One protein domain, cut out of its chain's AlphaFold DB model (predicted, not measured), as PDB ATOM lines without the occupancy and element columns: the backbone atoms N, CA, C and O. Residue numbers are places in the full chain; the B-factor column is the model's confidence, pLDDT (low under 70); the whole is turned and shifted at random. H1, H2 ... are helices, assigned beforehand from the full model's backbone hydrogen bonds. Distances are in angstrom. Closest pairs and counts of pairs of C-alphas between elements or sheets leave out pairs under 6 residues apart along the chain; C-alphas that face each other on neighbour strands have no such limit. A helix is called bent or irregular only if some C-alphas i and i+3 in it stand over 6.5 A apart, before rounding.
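What this domain is: This is residues 12 to 20 and 166 to 293 of the 293 residues of an uncharacterized protein of Orbilia oligospora (UniProt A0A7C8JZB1). A long helix, H5, runs through the middle; H6 folds back along it as a helical hairpin, and on the opposite side H3 and H4, side by side and running opposite ways, cross it steeply. H1 packs across part of H4, the low-confidence H7 lies at the outside near H1 and H6, and the loop of residues 242 to 258 makes the long turn between H5 and H6. The printed part has 137 residues with seven named helices, H1 to H7 in chain order, and no named strand: the class is all helix. The whole is compact and rounded, with a radius of gyration of the C-alphas of 14.5 A and spans of 40 by 37 by 35 A.

Where its parts are: H1, residues 12 to 20, begins at C-alpha 12, (104.519, 111.689, 125.820), and is 12.0 A long. After the cut come H2, residues 171 to 174, 5.6 A, and H3, residues 178 to 192, 20.6 A. H4, residues 198 to 213, is 22.9 A long. H5, residues 221 to 241, runs 28.6 A from C-alpha 221 at (88.562, 106.871, 112.913); it is only just irregular, C-alphas 226 and 229 being 6.6 A apart. H6 is residues 259 to 269, 15.3 A. H7, residues 278 to 290, 20.8 A, ends at C-alpha 290, (110.240, 119.829, 113.698), and is irregular, C-alphas 286 and 289 being 7.2 A apart.

How they stand to each other: H5 is the hub, touching three helices. It touches H6 at a shallow tilt of 18 degrees, opposite ways, a hairpin whose closest C-alphas, Cys 229 and Ala 265, are 4.5 A apart. With residues 234 to 241 alone it touches H3, closest C-alphas Phe 188 and Ala 238 at 4.9 A; the tilt of 70.0 degrees is only just steep. H4 touches H5 at 70.2 degrees, only just about perpendicular, closest C-alphas Lys 207 and Ile 227 at 5.6 A. H4 touches H1 with residues 200 to 204 alone, about perpendicular at 83 degrees, closest C-alphas Leu 19 and Cys 200 at 6.4 A. H2 is close to H5 but not clearly touching, closest C-alphas Leu 171 and Phe 228 at 7.4 A. H7 is close to H1 but not clearly touching, closest C-alphas Ala 14 and Glu 282 at 6.1 A. H5 and H7 are apart. Every O i to N i+4 pair is within hydrogen-bond range in H1, H3 and H6; the counts are 10 of 12 in H4, 15 of 17 in H5 and 4 of 9 in H7, where 5 of 10 O i to N i+3 pairs are, and H2 is too short for such a pair.

The domain as a whole: The C-alphas of Asp 246 and His 276, the two farthest apart, are 40.6 A apart. Residues 21 to 165 are not printed, and C-alphas 20 and 166 are 31.2 A apart across the cut. The link from H5 to H6 is long. The mean pLDDT of the printed part is 76.9; 48 residues are under 70, among them 12 to 20, 248 to 255 and 270 to 293.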
ATOM      1  N   LEU A  12     104.835 112.807 124.965       60.09
ATOM      2  CA  LEU A  12     104.519 111.689 125.820       60.09
ATOM      3  C   LEU A  12     103.448 112.022 126.859       60.09
ATOM      4  O   LEU A  12     102.583 111.192 127.119       60.09
ATOM      5  N   ILE A  13     103.491 113.212 127.454       61.06
ATOM      6  CA  ILE A  13     102.499 113.656 128.439       61.06
ATOM      7  C   ILE A  13     101.102 113.654 127.811       61.06
ATOM      8  O   ILE A  13     100.184 113.083 128.392       61.06
ATOM      9  N   ALA A  14     100.953 114.181 126.599       63.38
ATOM     10  CA  ALA A  14      99.696 114.137 125.854       63.38
ATOM     11  C   ALA A  14      99.249 112.698 125.524       63.38
ATOM     12  O   ALA A  14      98.099 112.325 125.768       63.38
ATOM     13  N   LEU A  15     100.173 111.825 125.091       66.44
ATOM     14  CA  LEU A  15      99.881 110.394 124.909       66.44
ATOM     15  C   LEU A  15      99.384 109.745 126.215       66.44
ATOM     16  O   LEU A  15      98.437 108.957 126.205       66.44
ATOM     17  N   LEU A  16      99.995 110.085 127.353       62.84
ATOM     18  CA  LEU A  16      99.608 109.587 128.673       62.84
ATOM     19  C   LEU A  16      98.253 110.129 129.122       62.84
ATOM     20  O   LEU A  16      97.456 109.365 129.667       62.84
ATOM     21  N   HIS A  17      97.962 111.399 128.850       65.94
ATOM     22  CA  HIS A  17      96.643 111.982 129.075       65.94
ATOM     23  C   HIS A  17      95.577 111.264 128.246       65.94
ATOM     24  O   HIS A  17      94.525 110.914 128.788       65.94
ATOM     25  N   ARG A  18      95.865 110.930 126.981       65.50
ATOM     26  CA  ARG A  18      94.941 110.159 126.141       65.50
ATOM     27  C   ARG A  18      94.716 108.742 126.656       65.50
ATOM     28  O   ARG A  18      93.572 108.301 126.739       65.50
ATOM     29  N   LEU A  19      95.780 108.034 127.032       65.50
ATOM     30  CA  LEU A  19      95.674 106.689 127.612       65.50
ATOM     31  C   LEU A  19      94.883 106.705 128.927       65.50
ATOM     32  O   LEU A  19      94.107 105.788 129.188       65.50
ATOM     33  N   SER A  20      95.042 107.762 129.723       66.00
ATOM     34  CA  SER A  20      94.277 107.987 130.951       66.00
ATOM     35  C   SER A  20      92.789 108.245 130.667       66.00
ATOM     36  O   SER A  20      91.926 107.643 131.305       66.00
ATOM     37  N   LEU A 166      96.623 105.378  99.134       53.38
ATOM     38  CA  LEU A 166      95.335 105.421  99.842       53.38
ATOM     39  C   LEU A 166      94.385 104.250  99.510       53.38
ATOM     40  O   LEU A 166      93.297 104.174 100.068       53.38
ATOM     41  N   GLN A 167      94.783 103.310  98.644       60.91
ATOM     42  CA  GLN A 167      94.072 102.033  98.493       60.91
ATOM     43  C   GLN A 167      94.429 100.995  99.567       60.91
ATOM     44  O   GLN A 167      93.860  99.901  99.564       60.91
ATOM     45  N   ILE A 168      95.363 101.295 100.479       67.88
ATOM     46  CA  ILE A 168      95.652 100.417 101.613       67.88
ATOM     47  C   ILE A 168      94.403 100.353 102.496       67.88
ATOM     48  O   ILE A 168      94.140 101.242 103.302       67.88
ATOM     49  N   ARG A 169      93.632  99.272 102.332       79.50
ATOM     50  CA  ARG A 169      92.448  98.999 103.155       79.50
ATOM     51  C   ARG A 169      92.820  98.745 104.613       79.50
ATOM     52  O   ARG A 169      92.027  99.050 105.487       79.50
ATOM     53  N   ASP A 170      93.999  98.188 104.881       92.25
ATOM     54  CA  ASP A 170      94.432  97.817 106.230       92.25
ATOM     55  C   ASP A 170      95.759  98.493 106.590       92.25
ATOM     56  O   ASP A 170      96.822  98.128 106.079       92.25
ATOM     57  N   LEU A 171      95.697  99.472 107.493       93.06
ATOM     58  CA  LEU A 171      96.836 100.297 107.899       93.06
ATOM     59  C   LEU A 171      97.936  99.507 108.613       93.06
ATOM     60  O   LEU A 171      99.057  99.997 108.733       93.06
ATOM     61  N   ARG A 172      97.673  98.264 109.035       94.00
ATOM     62  CA  ARG A 172      98.708  97.377 109.590       94.00
ATOM     63  C   ARG A 172      99.869  97.139 108.635       94.00
ATOM     64  O   ARG A 172     100.974  96.891 109.099       94.00
ATOM     65  N   ALA A 173      99.641  97.248 107.328       92.31
ATOM     66  CA  ALA A 173     100.704  97.150 106.330       92.31
ATOM     67  C   ALA A 173     101.787  98.239 106.486       92.31
ATOM     68  O   ALA A 173     102.884  98.081 105.959       92.31
ATOM     69  N   LEU A 174     101.477  99.332 107.195       92.00
ATOM     70  CA  LEU A 174     102.392 100.442 107.482       92.00
ATOM     71  C   LEU A 174     103.081 100.308 108.850       92.00
ATOM     72  O   LEU A 174     104.008 101.060 109.149       92.00
ATOM     73  N   LEU A 175     102.624  99.376 109.692       93.06
ATOM     74  CA  LEU A 175     103.290  99.057 110.950       93.06
ATOM     75  C   LEU A 175     104.533  98.196 110.669       93.06
ATOM     76  O   LEU A 175     104.552  97.428 109.705       93.06
ATOM     77  N   PRO A 176     105.569  98.272 111.523       92.81
ATOM     78  CA  PRO A 176     106.679  97.330 111.450       92.81
ATOM     79  C   PRO A 176     106.178  95.890 111.627       92.81
ATOM     80  O   PRO A 176     105.089  95.650 112.157       92.81
ATOM     81  N   THR A 177     106.995  94.909 111.234       94.06
ATOM     82  CA  THR A 177     106.730  93.500 111.568       94.06
ATOM     83  C   THR A 177     106.508  93.359 113.074       94.06
ATOM     84  O   THR A 177     107.115  94.094 113.852       94.06
ATOM     85  N   GLN A 178     105.658  92.422 113.509       95.38
ATOM     86  CA  GLN A 178     105.319  92.285 114.932       95.38
ATOM     87  C   GLN A 178     106.571  92.141 115.810       95.38
ATOM     88  O   GLN A 178     106.694  92.829 116.815       95.38
ATOM     89  N   SER A 179     107.549  91.341 115.371       94.69
ATOM     90  CA  SER A 179     108.824  91.172 116.076       94.69
ATOM     91  C   SER A 179     109.615  92.483 116.214       94.69
ATOM     92  O   SER A 179     110.136  92.776 117.289       94.69
ATOM     93  N   ASN A 180     109.688  93.304 115.161       93.06
ATOM     94  CA  ASN A 180     110.365  94.603 115.240       93.06
ATOM     95  C   ASN A 180     109.554  95.606 116.068       93.06
ATOM     96  O   ASN A 180     110.130  96.355 116.852       93.06
ATOM     97  N   GLY A 181     108.226  95.580 115.952       94.25
ATOM     98  CA  GLY A 181     107.322  96.360 116.788       94.25
ATOM     99  C   GLY A 181     107.504  96.057 118.276       94.25
ATOM    100  O   GLY A 181     107.588  96.986 119.068       94.25
ATOM    101  N   GLU A 182     107.653  94.787 118.661       95.56
ATOM    102  CA  GLU A 182     107.921  94.382 120.048       95.56
ATOM    103  C   GLU A 182     109.256  94.936 120.556       95.56
ATOM    104  O   GLU A 182     109.322  95.452 121.673       95.56
ATOM    105  N   LYS A 183     110.315  94.897 119.733       94.75
ATOM    106  CA  LYS A 183     111.611  95.502 120.083       94.75
ATOM    107  C   LYS A 183     111.475  97.006 120.324       94.75
ATOM    108  O   LYS A 183     111.924  97.497 121.358       94.75
ATOM    109  N   LEU A 184     110.806  97.725 119.419       93.62
ATOM    110  CA  LEU A 184     110.550  99.165 119.562       93.62
ATOM    111  C   LEU A 184     109.714  99.471 120.806       93.62
ATOM    112  O   LEU A 184     110.036 100.382 121.565       93.62
ATOM    113  N   LEU A 185     108.681  98.672 121.063       94.56
ATOM    114  CA  LEU A 185     107.830  98.802 122.238       94.56
ATOM    115  C   LEU A 185     108.632  98.621 123.535       94.56
ATOM    116  O   LEU A 185     108.444  99.365 124.496       94.56
ATOM    117  N   MET A 186     109.569  97.671 123.559       94.12
ATOM    118  CA  MET A 186     110.457  97.454 124.700       94.12
ATOM    119  C   MET A 186     111.466  98.588 124.891       94.12
ATOM    120  O   MET A 186     111.720  98.966 126.034       94.12
ATOM    121  N   ILE A 187     112.006  99.158 123.812       92.38
ATOM    122  CA  ILE A 187     112.849 100.362 123.887       92.38
ATOM    123  C   ILE A 187     112.032 101.505 124.496       92.38
ATOM    124  O   ILE A 187     112.425 102.064 125.517       92.38
ATOM    125  N   PHE A 188     110.842 101.779 123.954       91.69
ATOM    126  CA  PHE A 188     109.918 102.781 124.490       91.69
ATOM    127  C   PHE A 188     109.664 102.583 125.994       91.69
ATOM    128  O   PHE A 188     109.801 103.519 126.781       91.69
ATOM    129  N   TYR A 189     109.375 101.349 126.419       91.81
ATOM    130  CA  TYR A 189     109.190 101.014 127.831       91.81
ATOM    131  C   TYR A 189     110.406 101.339 128.687       91.81
ATOM    132  O   TYR A 189     110.263 101.946 129.743       91.81
ATOM    133  N   GLN A 190     111.603 100.935 128.259       91.00
ATOM    134  CA  GLN A 190     112.824 101.141 129.038       91.00
ATOM    135  C   GLN A 190     113.087 102.626 129.289       91.00
ATOM    136  O   GLN A 190     113.403 103.004 130.420       91.00
ATOM    137  N   TYR A 191     112.884 103.466 128.271       86.19
ATOM    138  CA  TYR A 191     113.050 104.914 128.390       86.19
ATOM    139  C   TYR A 191     112.000 105.553 129.304       86.19
ATOM    140  O   TYR A 191     112.291 106.518 130.011       86.19
ATOM    141  N   LEU A 192     110.786 104.999 129.342       83.50
ATOM    142  CA  LEU A 192     109.640 105.651 129.974       83.50
ATOM    143  C   LEU A 192     109.159 104.998 131.257       83.50
ATOM    144  O   LEU A 192     108.299 105.554 131.936       83.50
ATOM    145  N   ARG A 193     109.761 103.879 131.659       84.50
ATOM    146  CA  ARG A 193     109.443 103.147 132.891       84.50
ATOM    147  C   ARG A 193     109.440 104.038 134.137       84.50
ATOM    148  O   ARG A 193     108.734 103.738 135.092       84.50
ATOM    149  N   ARG A 194     110.232 105.117 134.146       77.56
ATOM    150  CA  ARG A 194     110.299 106.078 135.264       77.56
ATOM    151  C   ARG A 194     109.146 107.083 135.287       77.56
ATOM    152  O   ARG A 194     108.851 107.615 136.349       77.56
ATOM    153  N   TYR A 195     108.524 107.341 134.141       73.50
ATOM    154  CA  TYR A 195     107.524 108.395 133.954       73.50
ATOM    155  C   TYR A 195     106.121 107.842 133.698       73.50
ATOM    156  O   TYR A 195     105.133 108.532 133.928       73.50
ATOM    157  N   MET A 196     106.016 106.592 133.243       72.19
ATOM    158  CA  MET A 196     104.744 105.928 133.007       72.19
ATOM    159  C   MET A 196     104.272 105.176 134.249       72.19
ATOM    160  O   MET A 196     104.933 104.228 134.681       72.19
ATOM    161  N   PRO A 197     103.079 105.501 134.776       73.94
ATOM    162  CA  PRO A 197     102.381 104.602 135.674       73.94
ATOM    163  C   PRO A 197     102.215 103.249 134.994       73.94
ATOM    164  O   PRO A 197     101.855 103.157 133.818       73.94
ATOM    165  N   ALA A 198     102.433 102.182 135.747       69.00
ATOM    166  CA  ALA A 198     102.416 100.843 135.184       69.00
ATOM    167  C   ALA A 198     101.041 100.445 134.598       69.00
ATOM    168  O   ALA A 198     100.956  99.640 133.677       69.00
ATOM    169  N   VAL A 199      99.963 101.085 135.057       60.44
ATOM    170  CA  VAL A 199      98.611 100.959 134.493       60.44
ATOM    171  C   VAL A 199      98.563 101.363 133.014       60.44
ATOM    172  O   VAL A 199      97.951 100.672 132.203       60.44
ATOM    173  N   CYS A 200      99.250 102.441 132.634       78.06
ATOM    174  CA  CYS A 200      99.274 102.919 131.253       78.06
ATOM    175  C   CYS A 200     100.026 101.949 130.330       78.06
ATOM    176  O   CYS A 200      99.703 101.843 129.147       78.06
ATOM    177  N   TRP A 201     100.995 101.199 130.868       86.25
ATOM    178  CA  TRP A 201     101.731 100.195 130.103       86.25
ATOM    179  C   TRP A 201     100.832  99.047 129.631       86.25
ATOM    180  O   TRP A 201     100.914  98.648 128.472       86.25
ATOM    181  N   CYS A 202      99.919  98.561 130.480       85.38
ATOM    182  CA  CYS A 202      98.952  97.530 130.088       85.38
ATOM    183  C   CYS A 202      98.095  97.965 128.894       85.38
ATOM    184  O   CYS A 202      97.871  97.172 127.984       85.38
ATOM    185  N   VAL A 203      97.662  99.227 128.876       86.44
ATOM    186  CA  VAL A 203      96.846  99.785 127.789       86.44
ATOM    187  C   VAL A 203      97.636  99.853 126.488       86.44
ATOM    188  O   VAL A 203      97.127  99.480 125.433       86.44
ATOM    189  N   ILE A 204      98.892 100.300 126.550       90.06
ATOM    190  CA  ILE A 204      99.782 100.311 125.386       90.06
ATOM    191  C   ILE A 204      99.971  98.890 124.849       90.06
ATOM    192  O   ILE A 204      99.841  98.667 123.646       90.06
ATOM    193  N   GLN A 205     100.224  97.924 125.735       93.06
ATOM    194  CA  GLN A 205     100.400  96.529 125.350       93.06
ATOM    195  C   GLN A 205      99.121  95.951 124.722       93.06
ATOM    196  O   GLN A 205      99.191  95.254 123.714       93.06
ATOM    197  N   GLU A 206      97.942  96.275 125.257       91.19
ATOM    198  CA  GLU A 206      96.663  95.864 124.672       91.19
ATOM    199  C   GLU A 206      96.444  96.475 123.282       91.19
ATOM    200  O   GLU A 206      96.041  95.762 122.361       91.19
ATOM    201  N   LYS A 207      96.747  97.767 123.099       92.88
ATOM    202  CA  LYS A 207      96.667  98.438 121.791       92.88
ATOM    203  C   LYS A 207      97.637  97.813 120.787       92.88
ATOM    204  O   LYS A 207      97.240  97.577 119.648       92.88
ATOM    205  N   PHE A 208      98.856  97.487 121.214       96.50
ATOM    206  CA  PHE A 208      99.839  96.768 120.404       96.50
ATOM    207  C   PHE A 208      99.293  95.412 119.941       96.50
ATOM    208  O   PHE A 208      99.156  95.166 118.745       96.50
ATOM    209  N   GLU A 209      98.871  94.567 120.880       96.25
ATOM    210  CA  GLU A 209      98.272  93.260 120.596       96.25
ATOM    211  C   GLU A 209      97.049  93.366 119.676       96.25
ATOM    212  O   GLU A 209      96.885  92.593 118.728       96.25
ATOM    213  N   ARG A 210      96.176  94.348 119.929       95.19
ATOM    214  CA  ARG A 210      94.981  94.597 119.120       95.19
ATOM    215  C   ARG A 210      95.338  94.994 117.693       95.19
ATOM    216  O   ARG A 210      94.635  94.555 116.778       95.19
ATOM    217  N   ALA A 211      96.380  95.800 117.501       96.12
ATOM    218  CA  ALA A 211      96.820  96.222 116.181       96.12
ATOM    219  C   ALA A 211      97.297  95.043 115.342       96.12
ATOM    220  O   ALA A 211      96.945  94.977 114.178       96.12
ATOM    221  N   TYR A 212      98.024  94.077 115.904       96.25
ATOM    222  CA  TYR A 212      98.488  92.923 115.122       96.25
ATOM    223  C   TYR A 212      97.418  91.834 114.964       96.25
ATOM    224  O   TYR A 212      97.360  91.173 113.927       96.25
ATOM    225  N   ARG A 213      96.504  91.694 115.932       96.19
ATOM    226  CA  ARG A 213      95.462  90.653 115.921       96.19
ATOM    227  C   ARG A 213      94.331  90.891 114.921       96.19
ATOM    228  O   ARG A 213      93.780  89.927 114.398       96.19
ATOM    229  N   ALA A 214      93.941  92.141 114.686       95.00
ATOM    230  CA  ALA A 214      92.775  92.460 113.864       95.00
ATOM    231  C   ALA A 214      93.017  93.701 112.992       95.00
ATOM    232  O   ALA A 214      93.760  94.587 113.410       95.00
ATOM    233  N   PRO A 215      92.390  93.779 111.803       95.00
ATOM    234  CA  PRO A 215      92.625  94.855 110.843       95.00
ATOM    235  C   PRO A 215      92.326  96.239 111.423       95.00
ATOM    236  O   PRO A 215      91.479  96.389 112.315       95.00
ATOM    237  N   VAL A 216      93.038  97.239 110.898       94.81
ATOM    238  CA  VAL A 216      92.809  98.658 111.187       94.81
ATOM    239  C   VAL A 216      92.462  99.357 109.878       94.81
ATOM    240  O   VAL A 216      93.340  99.678 109.080       94.81
ATOM    241  N   PHE A 217      91.166  99.547 109.653       93.00
ATOM    242  CA  PHE A 217      90.642 100.195 108.454       93.00
ATOM    243  C   PHE A 217      90.764 101.715 108.561       93.00
ATOM    244  O   PHE A 217      90.524 102.276 109.630       93.00
ATOM    245  N   ALA A 218      91.108 102.384 107.459       89.88
ATOM    246  CA  ALA A 218      91.274 103.838 107.426       89.88
ATOM    247  C   ALA A 218      89.963 104.595 107.721       89.88
ATOM    248  O   ALA A 218      89.984 105.723 108.211       89.88
ATOM    249  N   GLU A 219      88.820 103.966 107.452       89.81
ATOM    250  CA  GLU A 219      87.488 104.522 107.687       89.81
ATOM    251  C   GLU A 219      87.103 104.521 109.175       89.81
ATOM    252  O   GLU A 219      86.307 105.355 109.615       89.81
ATOM    253  N   ASP A 220      87.677 103.616 109.974       90.69
ATOM    254  CA  ASP A 220      87.419 103.536 111.410       90.69
ATOM    255  C   ASP A 220      88.306 104.524 112.171       90.69
ATOM    256  O   ASP A 220      89.339 104.172 112.746       90.69
ATOM    257  N   ARG A 221      87.860 105.784 112.214       88.12
ATOM    258  CA  ARG A 221      88.562 106.871 112.913       88.12
ATOM    259  C   ARG A 221      88.949 106.526 114.350       88.12
ATOM    260  O   ARG A 221      90.009 106.961 114.798       88.12
ATOM    261  N   SER A 222      88.128 105.761 115.072       87.12
ATOM    262  CA  SER A 222      88.425 105.400 116.460       87.12
ATOM    263  C   SER A 222      89.614 104.447 116.542       87.12
ATOM    264  O   SER A 222      90.493 104.637 117.381       87.12
ATOM    265  N   SER A 223      89.674 103.442 115.666       91.06
ATOM    266  CA  SER A 223      90.821 102.528 115.602       91.06
ATOM    267  C   SER A 223      92.066 103.207 115.034       91.06
ATOM    268  O   SER A 223      93.170 102.975 115.526       91.06
ATOM    269  N   VAL A 224      91.912 104.078 114.034       91.31
ATOM    270  CA  VAL A 224      93.035 104.826 113.451       91.31
ATOM    271  C   VAL A 224      93.691 105.709 114.510       91.31
ATOM    272  O   VAL A 224      94.872 105.548 114.801       91.31
ATOM    273  N   THR A 225      92.924 106.588 115.152       88.69
ATOM    274  CA  THR A 225      93.465 107.517 116.158       88.69
ATOM    275  C   THR A 225      93.876 106.796 117.441       88.69
ATOM    276  O   THR A 225      94.966 107.015 117.962       88.69
ATOM    277  N   GLY A 226      93.036 105.883 117.936       86.25
ATOM    278  CA  GLY A 226      93.225 105.235 119.230       86.25
ATOM    279  C   GLY A 226      94.223 104.080 119.235       86.25
ATOM    280  O   GLY A 226      94.675 103.701 120.314       86.25
ATOM    281  N   ILE A 227      94.557 103.491 118.085       93.06
ATOM    282  CA  ILE A 227      95.483 102.352 117.997       93.06
ATOM    283  C   ILE A 227      96.628 102.679 117.046       93.06
ATOM    284  O   ILE A 227      97.783 102.680 117.466       93.06
ATOM    285  N   PHE A 228      96.328 102.963 115.778       93.75
ATOM    286  CA  PHE A 228      97.364 103.122 114.758       93.75
ATOM    287  C   PHE A 228      98.256 104.339 115.023       93.75
ATOM    288  O   PHE A 228      99.465 104.172 115.155       93.75
ATOM    289  N   CYS A 229      97.686 105.537 115.183       91.44
ATOM    290  CA  CYS A 229      98.454 106.753 115.465       91.44
ATOM    291  C   CYS A 229      99.270 106.614 116.759       91.44
ATOM    292  O   CYS A 229     100.452 106.943 116.766       91.44
ATOM    293  N   VAL A 230      98.686 106.038 117.819       90.25
ATOM    294  CA  VAL A 230      99.388 105.761 119.086       90.25
ATOM    295  C   VAL A 230     100.636 104.904 118.859       90.25
ATOM    296  O   VAL A 230     101.723 105.271 119.302       90.25
ATOM    297  N   LEU A 231     100.504 103.780 118.151       94.44
ATOM    298  CA  LEU A 231     101.637 102.892 117.888       94.44
ATOM    299  C   LEU A 231     102.667 103.521 116.955       94.44
ATOM    300  O   LEU A 231     103.861 103.329 117.160       94.44
ATOM    301  N   MET A 232     102.236 104.300 115.966       93.38
ATOM    302  CA  MET A 232     103.147 105.021 115.080       93.38
ATOM    303  C   MET A 232     103.961 106.070 115.846       93.38
ATOM    304  O   MET A 232     105.173 106.139 115.668       93.38
ATOM    305  N   THR A 233     103.352 106.805 116.776       89.25
ATOM    306  CA  THR A 233     104.070 107.739 117.657       89.25
ATOM    307  C   THR A 233     105.059 107.015 118.574       89.25
ATOM    308  O   THR A 233     106.209 107.439 118.704       89.25
ATOM    309  N   ILE A 234     104.655 105.884 119.162       92.19
ATOM    310  CA  ILE A 234     105.539 105.036 119.978       92.19
ATOM    311  C   ILE A 234     106.730 104.538 119.153       92.19
ATOM    312  O   ILE A 234     107.874 104.659 119.591       92.19
ATOM    313  N   ASN A 235     106.477 104.026 117.947       92.56
ATOM    314  CA  ASN A 235     107.511 103.548 117.035       92.56
ATOM    315  C   ASN A 235     108.447 104.682 116.620       92.56
ATOM    316  O   ASN A 235     109.659 104.482 116.598       92.56
ATOM    317  N   ALA A 236     107.916 105.878 116.340       90.81
ATOM    318  CA  ALA A 236     108.715 107.062 116.044       90.81
ATOM    319  C   ALA A 236     109.685 107.359 117.193       90.81
ATOM    320  O   ALA A 236     110.891 107.451 116.961       90.81
ATOM    321  N   TYR A 237     109.175 107.429 118.427       89.00
ATOM    322  CA  TYR A 237     109.990 107.705 119.608       89.00
ATOM    323  C   TYR A 237     111.054 106.641 119.847       89.00
ATOM    324  O   TYR A 237     112.237 106.956 119.944       89.00
ATOM    325  N   ALA A 238     110.639 105.374 119.884       91.38
ATOM    326  CA  ALA A 238     111.546 104.253 120.068       91.38
ATOM    327  C   ALA A 238     112.661 104.262 119.020       91.38
ATOM    328  O   ALA A 238     113.811 104.005 119.349       91.38
ATOM    329  N   SER A 239     112.344 104.628 117.775       90.38
ATOM    330  CA  SER A 239     113.331 104.720 116.697       90.38
ATOM    331  C   SER A 239     114.331 105.854 116.864       90.38
ATOM    332  O   SER A 239     115.472 105.723 116.435       90.38
ATOM    333  N   ILE A 240     113.910 106.969 117.460       86.81
ATOM    334  CA  ILE A 240     114.796 108.092 117.782       86.81
ATOM    335  C   ILE A 240     115.722 107.717 118.943       86.81
ATOM    336  O   ILE A 240     116.894 108.082 118.931       86.81
ATOM    337  N   CYS A 241     115.200 106.988 119.929       86.44
ATOM    338  CA  CYS A 241     115.949 106.549 121.105       86.44
ATOM    339  C   CYS A 241     116.815 105.306 120.863       86.44
ATOM    340  O   CYS A 241     117.683 105.008 121.676       86.44
ATOM    341  N   SER A 242     116.564 104.561 119.788       87.81
ATOM    342  CA  SER A 242     117.290 103.339 119.463       87.81
ATOM    343  C   SER A 242     118.612 103.650 118.773       87.81
ATOM    344  O   SER A 242     118.631 104.217 117.676       87.81
ATOM    345  N   ASP A 243     119.707 103.172 119.358       83.00
ATOM    346  CA  ASP A 243     121.015 103.158 118.702       83.00
ATOM    347  C   ASP A 243     121.111 102.047 117.642       83.00
ATOM    348  O   ASP A 243     121.801 102.236 116.636       83.00
ATOM    349  N   ASP A 244     120.342 100.961 117.803       76.19
ATOM    350  CA  ASP A 244     120.355  99.789 116.922       76.19
ATOM    351  C   ASP A 244     119.881 100.130 115.504       76.19
ATOM    352  O   ASP A 244     118.688 100.320 115.244       76.19
ATOM    353  N   SER A 245     120.827 100.160 114.566       68.75
ATOM    354  CA  SER A 245     120.563 100.250 113.126       68.75
ATOM    355  C   SER A 245     119.822  99.027 112.589       68.75
ATOM    356  O   SER A 245     119.069  99.138 111.625       68.75
ATOM    357  N   ASP A 246     120.001  97.881 113.238       68.81
ATOM    358  CA  ASP A 246     119.605  96.569 112.718       68.81
ATOM    359  C   ASP A 246     118.095  96.315 112.842       68.81
ATOM    360  O   ASP A 246     117.544  95.421 112.205       68.81
ATOM    361  N   ILE A 247     117.396  97.119 113.646       70.69
ATOM    362  CA  ILE A 247     115.932  97.068 113.770       70.69
ATOM    363  C   ILE A 247     115.260  97.718 112.543       70.69
ATOM    364  O   ILE A 247     114.089  97.452 112.256       70.69
ATOM    365  N   PHE A 248     115.999  98.530 111.779       67.31
ATOM    366  CA  PHE A 248     115.481  99.337 110.677       67.31
ATOM    367  C   PHE A 248     116.052  98.885 109.328       67.31
ATOM    368  O   PHE A 248     116.916  99.536 108.755       67.31
ATOM    369  N   GLU A 249     115.515  97.800 108.765       58.19
ATOM    370  CA  GLU A 249     115.891  97.321 107.417       58.19
ATOM    371  C   GLU A 249     115.267  98.130 106.251       58.19
ATOM    372  O   GLU A 249     115.365  97.742 105.088       58.19
ATOM    373  N   VAL A 250     114.604  99.262 106.509       57.41
ATOM    374  CA  VAL A 250     113.800  99.974 105.491       57.41
ATOM    375  C   VAL A 250     114.684 100.945 104.675       57.41
ATOM    376  O   VAL A 250     115.595 101.563 105.235       57.41
ATOM    377  N   PRO A 251     114.470 101.091 103.349       49.94
ATOM    378  CA  PRO A 251     115.495 101.555 102.424       49.94
ATOM    379  C   PRO A 251     115.762 103.051 102.579       49.94
ATOM    380  O   PRO A 251     114.864 103.871 102.413       49.94
ATOM    381  N   ASN A 252     117.031 103.408 102.770       47.94
ATOM    382  CA  ASN A 252     117.550 104.741 102.456       47.94
ATOM    383  C   ASN A 252     117.050 105.905 103.351       47.94
ATOM    384  O   ASN A 252     116.812 107.011 102.870       47.94
ATOM    385  N   TYR A 253     116.936 105.690 104.668       55.16
ATOM    386  CA  TYR A 253     116.588 106.733 105.656       55.16
ATOM    387  C   TYR A 253     117.810 107.279 106.412       55.16
ATOM    388  O   TYR A 253     117.801 107.395 107.638       55.16
ATOM    389  N   SER A 254     118.882 107.619 105.696       55.62
ATOM    390  CA  SER A 254     120.190 107.938 106.291       55.62
ATOM    391  C   SER A 254     120.233 109.178 107.199       55.62
ATOM    392  O   SER A 254     121.200 109.326 107.940       55.62
ATOM    393  N   SER A 255     119.200 110.032 107.225       58.25
ATOM    394  CA  SER A 255     119.265 111.301 107.978       58.25
ATOM    395  C   SER A 255     118.171 111.527 109.025       58.25
ATOM    396  O   SER A 255     118.277 112.484 109.789       58.25
ATOM    397  N   LYS A 256     117.116 110.702 109.090       74.50
ATOM    398  CA  LYS A 256     115.950 110.976 109.954       74.50
ATOM    399  C   LYS A 256     115.272 109.689 110.456       74.50
ATOM    400  O   LYS A 256     114.202 109.316 109.978       74.50
ATOM    401  N   ARG A 257     115.885 109.000 111.431       75.94
ATOM    402  CA  ARG A 257     115.270 107.828 112.096       75.94
ATOM    403  C   ARG A 257     113.920 108.207 112.717       75.94
ATOM    404  O   ARG A 257     113.765 109.311 113.235       75.94
ATOM    405  N   GLY A 258     112.935 107.313 112.630       82.12
ATOM    406  CA  GLY A 258     111.604 107.481 113.238       82.12
ATOM    407  C   GLY A 258     110.662 108.485 112.562       82.12
ATOM    408  O   GLY A 258     109.456 108.436 112.798       82.12
ATOM    409  N   TRP A 259     111.170 109.352 111.683       84.19
ATOM    410  CA  TRP A 259     110.382 110.406 111.034       84.19
ATOM    411  C   TRP A 259     109.243 109.882 110.177       84.19
ATOM    412  O   TRP A 259     108.153 110.440 110.219       84.19
ATOM    413  N   TYR A 260     109.488 108.792 109.451       86.31
ATOM    414  CA  TYR A 260     108.455 108.104 108.689       86.31
ATOM    415  C   TYR A 260     107.240 107.821 109.579       86.31
ATOM    416  O   TYR A 260     106.142 108.276 109.281       86.31
ATOM    417  N   PHE A 261     107.437 107.170 110.732       90.44
ATOM    418  CA  PHE A 261     106.326 106.818 111.614       90.44
ATOM    419  C   PHE A 261     105.548 108.052 112.099       90.44
ATOM    420  O   PHE A 261     104.318 108.040 112.105       90.44
ATOM    421  N   SER A 262     106.261 109.133 112.426       87.25
ATOM    422  CA  SER A 262     105.655 110.407 112.827       87.25
ATOM    423  C   SER A 262     104.824 111.041 111.703       87.25
ATOM    424  O   SER A 262     103.685 111.452 111.928       87.25
ATOM    425  N   GLU A 263     105.330 111.062 110.467       86.06
ATOM    426  CA  GLU A 263     104.581 111.600 109.325       86.06
ATOM    427  C   GLU A 263     103.291 110.825 109.061       86.06
ATOM    428  O   GLU A 263     102.257 111.432 108.785       86.06
ATOM    429  N   PHE A 264     103.318 109.499 109.190       87.75
ATOM    430  CA  PHE A 264     102.111 108.686 109.070       87.75
ATOM    431  C   PHE A 264     101.116 108.971 110.187       87.75
ATOM    432  O   PHE A 264      99.944 109.200 109.891       87.75
ATOM    433  N   ALA A 265     101.565 109.008 111.443       89.25
ATOM    434  CA  ALA A 265     100.695 109.365 112.560       89.25
ATOM    435  C   ALA A 265      99.996 110.707 112.288       89.25
ATOM    436  O   ALA A 265      98.771 110.782 112.366       89.25
ATOM    437  N   ARG A 266     100.759 111.713 111.842       85.25
ATOM    438  CA  ARG A 266     100.262 113.049 111.495       85.25
ATOM    439  C   ARG A 266      99.248 113.038 110.352       85.25
ATOM    440  O   ARG A 266      98.204 113.676 110.452       85.25
ATOM    441  N   ASN A 267      99.551 112.332 109.265       86.62
ATOM    442  CA  ASN A 267      98.684 112.289 108.086       86.62
ATOM    443  C   ASN A 267      97.328 111.636 108.399       86.62
ATOM    444  O   ASN A 267      96.319 112.021 107.814       86.62
ATOM    445  N   PHE A 268      97.300 110.675 109.325       86.56
ATOM    446  CA  PHE A 268      96.088 109.951 109.711       86.56
ATOM    447  C   PHE A 268      95.329 110.565 110.895       86.56
ATOM    448  O   PHE A 268      94.136 110.307 111.036       86.56
ATOM    449  N   HIS A 269      95.976 111.393 111.718       81.56
ATOM    450  CA  HIS A 269      95.318 112.071 112.838       81.56
ATOM    451  C   HIS A 269      94.393 113.228 112.386       81.56
ATOM    452  O   HIS A 269      93.578 113.692 113.173       81.56
ATOM    453  N   ASP A 270      94.452 113.644 111.108       69.50
ATOM    454  CA  ASP A 270      93.640 114.727 110.507       69.50
ATOM    455  C   ASP A 270      93.632 116.007 111.359       69.50
ATOM    456  O   ASP A 270      92.592 116.566 111.707       69.50
ATOM    457  N   LEU A 271      94.833 116.504 111.665       55.69
ATOM    458  CA  LEU A 271      95.045 117.721 112.456       55.69
ATOM    459  C   LEU A 271      94.411 118.992 111.888       55.69
ATOM    460  O   LEU A 271      94.307 120.004 112.574       55.69
ATOM    461  N   ASN A 272      93.999 118.947 110.624       48.56
ATOM    462  CA  ASN A 272      93.343 120.055 109.947       48.56
ATOM    463  C   ASN A 272      91.848 120.143 110.278       48.56
ATOM    464  O   ASN A 272      91.204 121.134 109.933       48.56
ATOM    465  N   ARG A 273      91.286 119.137 110.960       56.09
ATOM    466  CA  ARG A 273      89.965 119.205 111.590       56.09
ATOM    467  C   ARG A 273      90.111 119.038 113.092       56.09
ATOM    468  O   ARG A 273      89.674 118.018 113.632       56.09
ATOM    469  N   PRO A 274      90.698 120.051 113.751       52.81
ATOM    470  CA  PRO A 274      90.783 120.046 115.185       52.81
ATOM    471  C   PRO A 274      89.366 119.894 115.741       52.81
ATOM    472  O   PRO A 274      88.474 120.672 115.402       52.81
ATOM    473  N   THR A 275      89.106 118.849 116.524       47.94
ATOM    474  CA  THR A 275      87.752 118.589 117.054       47.94
ATOM    475  C   THR A 275      87.368 119.538 118.199       47.94
ATOM    476  O   THR A 275      86.411 119.279 118.923       47.94
ATOM    477  N   HIS A 276      88.108 120.637 118.390       43.97
ATOM    478  CA  HIS A 276      88.210 121.362 119.661       43.97
ATOM    479  C   HIS A 276      88.415 120.375 120.825       43.97
ATOM    480  O   HIS A 276      87.873 120.481 121.924       43.97
ATOM    481  N   SER A 277      89.202 119.355 120.489       48.69
ATOM    482  CA  SER A 277      89.910 118.427 121.338       48.69
ATOM    483  C   SER A 277      90.846 119.140 122.299       48.69
ATOM    484  O   SER A 277      91.585 120.000 121.829       48.69
ATOM    485  N   LEU A 278      91.018 118.676 123.544       43.12
ATOM    486  CA  LEU A 278      92.338 118.800 124.193       43.12
ATOM    487  C   LEU A 278      93.455 118.327 123.218       43.12
ATOM    488  O   LEU A 278      94.540 118.894 123.175       43.12
ATOM    489  N   PHE A 279      93.087 117.384 122.339       44.38
ATOM    490  CA  PHE A 279      93.815 116.812 121.202       44.38
ATOM    491  C   PHE A 279      94.415 117.815 120.193       44.38
ATOM    492  O   PHE A 279      95.403 117.486 119.543       44.38
ATOM    493  N   ASP A 280      93.866 119.025 120.048       41.50
ATOM    494  CA  ASP A 280      94.302 119.966 118.994       41.50
ATOM    495  C   ASP A 280      95.405 120.915 119.457       41.50
ATOM    496  O   ASP A 280      96.185 121.441 118.661       41.50
ATOM    497  N   VAL A 281      95.456 121.137 120.771       46.53
ATOM    498  CA  VAL A 281      96.527 121.879 121.436       46.53
ATOM    499  C   VAL A 281      97.747 120.976 121.600       46.53
ATOM    500  O   VAL A 281      98.874 121.439 121.445       46.53
ATOM    501  N   GLU A 282      97.511 119.685 121.845       46.62
ATOM    502  CA  GLU A 282      98.541 118.664 122.010       46.62
ATOM    503  C   GLU A 282      99.400 118.543 120.749       46.62
ATOM    504  O   GLU A 282     100.552 118.944 120.785       46.62
ATOM    505  N   ASP A 283      98.872 118.141 119.596       43.81
ATOM    506  CA  ASP A 283      99.704 117.907 118.401       43.81
ATOM    507  C   ASP A 283     100.404 119.160 117.831       43.81
ATOM    508  O   ASP A 283     101.434 119.052 117.157       43.81
ATOM    509  N   LYS A 284      99.902 120.367 118.121       44.06
ATOM    510  CA  LYS A 284     100.579 121.616 117.738       44.06
ATOM    511  C   LYS A 284     101.920 121.759 118.469       44.06
ATOM    512  O   LYS A 284     102.924 122.093 117.845       44.06
ATOM    513  N   ILE A 285     101.958 121.371 119.746       49.19
ATOM    514  CA  ILE A 285     103.173 121.309 120.573       49.19
ATOM    515  C   ILE A 285     104.134 120.215 120.066       49.19
ATOM    516  O   ILE A 285     105.352 120.360 120.172       49.19
ATOM    517  N   PHE A 286     103.614 119.138 119.464       44.78
ATOM    518  CA  PHE A 286     104.427 118.035 118.938       44.78
ATOM    519  C   PHE A 286     105.118 118.372 117.616       44.78
ATOM    520  O   PHE A 286     106.111 117.727 117.302       44.78
ATOM    521  N   LEU A 287     104.597 119.304 116.808       47.09
ATOM    522  CA  LEU A 287     105.033 119.507 115.416       47.09
ATOM    523  C   LEU A 287     105.830 120.789 115.178       47.09
ATOM    524  O   LEU A 287     106.638 120.843 114.248       47.09
ATOM    525  N   GLU A 288     105.642 121.796 116.022       43.28
ATOM    526  CA  GLU A 288     106.291 123.101 115.895       43.28
ATOM    527  C   GLU A 288     107.838 123.065 115.954       43.28
ATOM    528  O   GLU A 288     108.462 123.744 115.138       43.28
ATOM    529  N   PRO A 289     108.511 122.217 116.767       45.62
ATOM    530  CA  PRO A 289     109.980 122.161 116.780       45.62
ATOM    531  C   PRO A 289     110.595 121.339 115.629       45.62
ATOM    532  O   PRO A 289     111.820 121.255 115.519       45.62
ATOM    533  N   TYR A 290     109.779 120.728 114.763       44.81
ATOM    534  CA  TYR A 290     110.240 119.829 113.698       44.81
ATOM    535  C   TYR A 290     110.086 120.398 112.285       44.81
ATOM    536  O   TYR A 290     110.541 119.761 111.334       44.81
ATOM    537  N   SER A 291     109.482 121.579 112.107       40.59
ATOM    538  CA  SER A 291     109.389 122.177 110.772       40.59
ATOM    539  C   SER A 291     110.796 122.529 110.265       40.59
ATOM    540  O   SER A 291     111.504 123.289 110.930       40.59
ATOM    541  N   PRO A 292     111.244 121.988 109.116       41.16
ATOM    542  CA  PRO A 292     112.460 122.482 108.489       41.16
ATOM    543  C   PRO A 292     112.272 123.974 108.181       41.16
ATOM    544  O   PRO A 292     111.218 124.366 107.675       41.16
ATOM    545  N   LYS A 293     113.265 124.790 108.548       44.62
ATOM    546  CA  LYS A 293     113.425 126.133 107.980       44.62
ATOM    547  C   LYS A 293     113.844 126.018 106.522       44.62
ATOM    548  O   LYS A 293     114.609 125.069 106.223       44.62
TER     549      LYS A 293